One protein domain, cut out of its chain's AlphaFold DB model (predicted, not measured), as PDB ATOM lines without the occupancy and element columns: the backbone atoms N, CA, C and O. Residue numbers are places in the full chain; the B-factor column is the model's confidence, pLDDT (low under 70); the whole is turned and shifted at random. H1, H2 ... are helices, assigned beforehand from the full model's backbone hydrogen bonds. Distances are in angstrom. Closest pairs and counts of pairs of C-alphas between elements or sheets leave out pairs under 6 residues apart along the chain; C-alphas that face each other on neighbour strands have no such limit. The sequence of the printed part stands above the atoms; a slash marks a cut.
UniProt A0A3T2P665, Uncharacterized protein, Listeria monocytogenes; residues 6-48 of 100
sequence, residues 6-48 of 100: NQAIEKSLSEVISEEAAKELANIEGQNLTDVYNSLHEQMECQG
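AT A GLANCE: This is residues 6 to 48 of the 100 residues of an uncharacterized protein of Listeria monocytogenes (UniProt A0A3T2P665). The model is a wide V: one arm is the long helix H3, and the other is a small head of two short helices, H1 and H2, packed together at a steep angle, with the link of residues 26 to 30 leading from the head to the start of H3. The far part of H3 sticks out, with residues 37 to 48 standing free, and the space between the two arms is open. The printed part has 43 residues with three named helices, in the order H1, H2, H3, and no named strand; the class is all helix. It is only just loose, close to compact, with a radius of gyration of the C-alphas of 11.1 A and spans of 28 by 24 by 15 A.

HOW THE PARTS SIT: H1, residues 6 to 13, touches H2, residues 19 to 25, with 8 pairs of C-alphas within 8 A. Their closest C-alphas, those of Glu 10 and Ala 22, are 5.0 A apart. They run opposite ways at a steep tilt of 59 degrees, centre to centre 8.7 A. H3, residues 31 to 47, is apart from H1. H3 is also apart from H2, but only just, with their closest C-alphas 8.1 A apart. In H1, H2 and H3 every O i to N i+4 pair is within hydrogen-bond range.

IN THESE COORDINATES: H1 begins at C-alpha 6, at (218.930, 204.499, 126.444), and measures 10.4 A from first to last C-alpha. H2 measures 9.9 A and ends at C-alpha 25, at (222.467, 196.197, 127.013). H3 measures 24.5 A, from C-alpha 31 at (228.265, 194.505, 115.770) to C-alpha 47 at (210.003, 179.377, 122.033).

THE WHOLE: The two C-alphas farthest apart, those of Gln 7 and Cys 46, are 29.4 A apart. The links H1 to H2 and H2 to H3 are both tight, with 5 residues each. The printed part has no cut. Its mean pLDDT is 91.6, and no printed residue is under 70.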
ATOM      1  N   ASN A   6     218.132 205.518 125.758       85.75
ATOM      2  CA  ASN A   6     218.930 204.499 126.444       85.75
ATOM      3  C   ASN A   6     218.572 204.382 127.934       85.75
ATOM      4  O   ASN A   6     218.472 203.277 128.454       85.75
ATOM      5  N   GLN A   7     218.298 205.492 128.626       86.38
ATOM      6  CA  GLN A   7     217.859 205.454 130.029       86.38
ATOM      7  C   GLN A   7     216.465 204.833 130.188       86.38
ATOM      8  O   GLN A   7     216.195 204.174 131.193       86.38
ATOM      9  N   ALA A   8     215.573 205.030 129.212       84.88
ATOM     10  CA  ALA A   8     214.270 204.369 129.211       84.88
ATOM     11  C   ALA A   8     214.414 202.850 128.998       84.88
ATOM     12  O   ALA A   8     213.772 202.072 129.706       84.88
ATOM     13  N   ILE A   9     215.299 202.438 128.085       87.75
ATOM     14  CA  ILE A   9     215.622 201.027 127.820       87.75
ATOM     15  C   ILE A   9     216.253 200.372 129.059       87.75
ATOM     16  O   ILE A   9     215.770 199.334 129.505       87.75
ATOM     17  N   GLU A  10     217.262 201.001 129.673       91.88
ATOM     18  CA  GLU A  10     217.926 200.511 130.896       91.88
ATOM     19  C   GLU A  10     216.919 200.270 132.025       91.88
ATOM     20  O   GLU A  10     216.931 199.220 132.674       91.88
ATOM     21  N   LYS A  11     216.000 201.221 132.232       90.31
ATOM     22  CA  LYS A  11     214.967 201.108 133.263       90.31
ATOM     23  C   LYS A  11     214.058 199.900 133.028       90.31
ATOM     24  O   LYS A  11     213.781 199.177 133.977       90.31
ATOM     25  N   SER A  12     213.611 199.683 131.791       89.94
ATOM     26  CA  SER A  12     212.743 198.548 131.455       89.94
ATOM     27  C   SER A  12     213.476 197.211 131.584       89.94
ATOM     28  O   SER A  12     212.939 196.268 132.161       89.94
ATOM     29  N   LEU A  13     214.725 197.133 131.117       91.56
ATOM     30  CA  LEU A  13     215.536 195.919 131.218       91.56
ATOM     31  C   LEU A  13     215.836 195.539 132.675       91.56
ATOM     32  O   LEU A  13     215.839 194.358 133.017       91.56
ATOM     33  N   SER A  14     216.015 196.520 133.559       93.69
ATOM     34  CA  SER A  14     216.293 196.279 134.984       93.69
ATOM     35  C   SER A  14     215.150 195.569 135.731       93.69
ATOM     36  O   SER A  14     215.349 195.099 136.849       93.69
ATOM     37  N   GLU A  15     213.955 195.460 135.140       95.62
ATOM     38  CA  GLU A  15     212.842 194.685 135.710       95.62
ATOM     39  C   GLU A  15     213.011 193.169 135.519       95.62
ATOM     40  O   GLU A  15     212.393 192.380 136.236       95.62
ATOM     41  N   VAL A  16     213.842 192.753 134.557       93.12
ATOM     42  CA  VAL A  16     213.993 191.349 134.141       93.12
ATOM     43  C   VAL A  16     215.421 190.820 134.270       93.12
ATOM     44  O   VAL A  16     215.609 189.610 134.411       93.12
ATOM     45  N   ILE A  17     216.425 191.698 134.253       93.44
ATOM     46  CA  ILE A  17     217.849 191.360 134.397       93.44
ATOM     47  C   ILE A  17     218.529 192.262 135.437       93.44
ATOM     48  O   ILE A  17     217.917 193.183 135.970       93.44
ATOM     49  N   SER A  18     219.793 191.981 135.773       96.69
ATOM     50  CA  SER A  18     220.537 192.812 136.728       96.69
ATOM     51  C   SER A  18     220.738 194.236 136.202       96.69
ATOM     52  O   SER A  18     220.882 194.436 134.999       96.69
ATOM     53  N   GLU A  19     220.820 195.215 137.110       93.94
ATOM     54  CA  GLU A  19     221.066 196.625 136.758       93.94
ATOM     55  C   GLU A  19     222.333 196.799 135.904       93.94
ATOM     56  O   GLU A  19     222.344 197.560 134.941       93.94
ATOM     57  N   GLU A  20     223.400 196.054 136.216       94.56
ATOM     58  CA  GLU A  20     224.649 196.075 135.447       94.56
ATOM     59  C   GLU A  20     224.440 195.587 134.006       94.56
ATOM     60  O   GLU A  20     224.835 196.271 133.063       94.56
ATOM     61  N   ALA A  21     223.740 194.461 133.826       93.56
ATOM     62  CA  ALA A  21     223.451 193.920 132.503       93.56
ATOM     63  C   ALA A  21     222.473 194.811 131.720       93.56
ATOM     64  O   ALA A  21     222.644 194.997 130.518       93.56
ATOM     65  N   ALA A  22     221.477 195.396 132.391       94.19
ATOM     66  CA  ALA A  22     220.538 196.340 131.793       94.19
ATOM     67  C   ALA A  22     221.246 197.589 131.266       94.19
ATOM     68  O   ALA A  22     220.976 198.032 130.149       94.19
ATOM     69  N   LYS A  23     222.189 198.125 132.043       93.94
ATOM     70  CA  LYS A  23     222.997 199.275 131.645       93.94
ATOM     71  C   LYS A  23     223.909 198.957 130.465       93.94
ATOM     72  O   LYS A  23     224.032 199.786 129.566       93.94
ATOM     73  N   GLU A  24     224.545 197.787 130.453       93.31
ATOM     74  CA  GLU A  24     225.352 197.355 129.308       93.31
ATOM     75  C   GLU A  24     224.485 197.198 128.051       93.31
ATOM     76  O   GLU A  24     224.767 197.832 127.036       93.31
ATOM     77  N   LEU A  25     223.387 196.441 128.132       92.94
ATOM     78  CA  LEU A  25     222.467 196.197 127.013       92.94
ATOM     79  C   LEU A  25     221.794 197.467 126.477       92.94
ATOM     80  O   LEU A  25     221.525 197.562 125.285       92.94
ATOM     81  N   ALA A  26     221.531 198.460 127.323       92.75
ATOM     82  CA  ALA A  26     220.962 199.729 126.879       92.75
ATOM     83  C   ALA A  26     221.953 200.613 126.101       92.75
ATOM     84  O   ALA A  26     221.537 201.602 125.501       92.75
ATOM     85  N   ASN A  27     223.252 200.295 126.137       93.19
ATOM     86  CA  ASN A  27     224.317 201.111 125.547       93.19
ATOM     87  C   ASN A  27     225.250 200.315 124.612       93.19
ATOM     88  O   ASN A  27     226.309 200.819 124.236       93.19
ATOM     89  N   ILE A  28     224.897 199.080 124.236       92.62
ATOM     90  CA  ILE A  28     225.617 198.342 123.189       92.62
ATOM     91  C   ILE A  28     225.311 198.930 121.812       92.62
ATOM     92  O   ILE A  28     224.177 199.270 121.485       92.62
ATOM     93  N   GLU A  29     226.340 198.999 120.974       90.56
ATOM     94  CA  GLU A  29     226.269 199.564 119.630       90.56
ATOM     95  C   GLU A  29     227.047 198.686 118.637       90.56
ATOM     96  O   GLU A  29     227.832 197.810 119.017       90.56
ATOM     97  N   GLY A  30     226.844 198.930 117.340       92.50
ATOM     98  CA  GLY A  30     227.569 198.247 116.267       92.50
ATOM     99  C   GLY A  30     227.325 196.735 116.237       92.50
ATOM    100  O   GLY A  30     226.210 196.271 116.463       92.50
ATOM    101  N   GLN A  31     228.376 195.958 115.954       93.19
ATOM    102  CA  GLN A  31     228.265 194.505 115.770       93.19
ATOM    103  C   GLN A  31     227.748 193.782 117.020       93.19
ATOM    104  O   GLN A  31     226.957 192.853 116.902       93.19
ATOM    105  N   ASN A  32     228.126 194.243 118.216       93.62
ATOM    106  CA  ASN A  32     227.672 193.629 119.464       93.62
ATOM    107  C   ASN A  32     226.148 193.743 119.628       93.62
ATOM    108  O   ASN A  32     225.513 192.806 120.104       93.62
ATOM    109  N   LEU A  33     225.554 194.864 119.202       91.44
ATOM    110  CA  LEU A  33     224.100 195.036 119.191       91.44
ATOM    111  C   LEU A  33     223.434 194.080 118.196       91.44
ATOM    112  O   LEU A  33     222.433 193.449 118.533       91.44
ATOM    113  N   THR A  34     224.005 193.929 116.999       88.81
ATOM    114  CA  THR A  34     223.512 192.977 115.993       88.81
ATOM    115  C   THR A  34     223.549 191.535 116.503       88.81
ATOM    116  O   THR A  34     222.571 190.805 116.348       88.81
ATOM    117  N   ASP A  35     224.638 191.129 117.154       93.69
ATOM    118  CA  ASP A  35     224.807 189.761 117.654       93.69
ATOM    119  C   ASP A  35     223.827 189.441 118.796       93.69
ATOM    120  O   ASP A  35     223.229 188.360 118.831       93.69
ATOM    121  N   VAL A  36     223.608 190.398 119.706       92.56
ATOM    122  CA  VAL A  36     222.607 190.284 120.779       92.56
ATOM    123  C   VAL A  36     221.192 190.204 120.209       92.56
ATOM    124  O   VAL A  36     220.423 189.340 120.629       92.56
ATOM    125  N   TYR A  37     220.852 191.061 119.241       90.00
ATOM    126  CA  TYR A  37     219.546 191.036 118.579       90.00
ATOM    127  C   TYR A  37     219.261 189.667 117.950       90.00
ATOM    128  O   TYR A  37     218.222 189.072 118.231       90.00
ATOM    129  N   ASN A  38     220.209 189.134 117.172       90.56
ATOM    130  CA  ASN A  38     220.055 187.830 116.524       90.56
ATOM    131  C   ASN A  38     219.885 186.706 117.554       90.56
ATOM    132  O   ASN A  38     218.994 185.875 117.413       90.56
ATOM    133  N   SER A  39     220.677 186.721 118.630       94.19
ATOM    134  CA  SER A  39     220.592 185.704 119.688       94.19
ATOM    135  C   SER A  39     219.231 185.715 120.396       94.19
ATOM    136  O   SER A  39     218.656 184.660 120.669       94.19
ATOM    137  N   LEU A  40     218.692 186.904 120.688       91.12
ATOM    138  CA  LEU A  40     217.362 187.046 121.287       91.12
ATOM    139  C   LEU A  40     216.261 186.625 120.310       91.12
ATOM    140  O   LEU A  40     215.302 185.971 120.721       91.12
ATOM    141  N   HIS A  41     216.409 186.949 119.026       88.12
ATOM    142  CA  HIS A  41     215.471 186.532 117.990       88.12
ATOM    143  C   HIS A  41     215.423 185.003 117.846       88.12
ATOM    144  O   HIS A  41     214.343 184.420 117.921       88.12
ATOM    145  N   GLU A  42     216.579 184.338 117.761       90.81
ATOM    146  CA  GLU A  42     216.678 182.870 117.728       90.81
ATOM    147  C   GLU A  42     216.043 182.231 118.974       90.81
ATOM    148  O   GLU A  42     215.359 181.205 118.892       90.81
ATOM    149  N   GLN A  43     216.222 182.845 120.148       92.00
ATOM    150  CA  GLN A  43     215.581 182.380 121.374       92.00
ATOM    151  C   GLN A  43     214.050 182.492 121.295       92.00
ATOM    152  O   GLN A  43     213.353 181.568 121.727       92.00
ATOM    153  N   MET A  44     213.526 183.596 120.754       89.94
ATOM    154  CA  MET A  44     212.087 183.792 120.546       89.94
ATOM    155  C   MET A  44     211.530 182.787 119.532       89.94
ATOM    156  O   MET A  44     210.481 182.199 119.794       89.94
ATOM    157  N   GLU A  45     212.242 182.522 118.435       86.38
ATOM    158  CA  GLU A  45     211.902 181.476 117.457       86.38
ATOM    159  C   GLU A  45     211.803 180.103 118.116       86.38
ATOM    160  O   GLU A  45     210.778 179.427 117.994       86.38
ATOM    161  N   CYS A  46     212.821 179.716 118.889       92.94
ATOM    162  CA  CYS A  46     212.838 178.433 119.595       92.94
ATOM    163  C   CYS A  46     211.660 178.268 120.567       92.94
ATOM    164  O   CYS A  46     211.242 177.142 120.843       92.94
ATOM    165  N   GLN A  47     211.130 179.372 121.099       92.56
ATOM    166  CA  GLN A  47     210.003 179.377 122.033       92.56
ATOM    167  C   GLN A  47     208.648 179.637 121.356       92.56
ATOM    168  O   GLN A  47     207.622 179.594 122.035       92.56
ATOM    169  N   GLY A  48     208.615 179.889 120.043       89.00
ATOM    170  CA  GLY A  48     207.393 180.268 119.328       89.00
ATOM    171  C   GLY A  48     206.822 181.619 119.777       89.00
ATOM    172  O   GLY A  48     205.607 181.799 119.769       89.00
TER     173      GLY A  48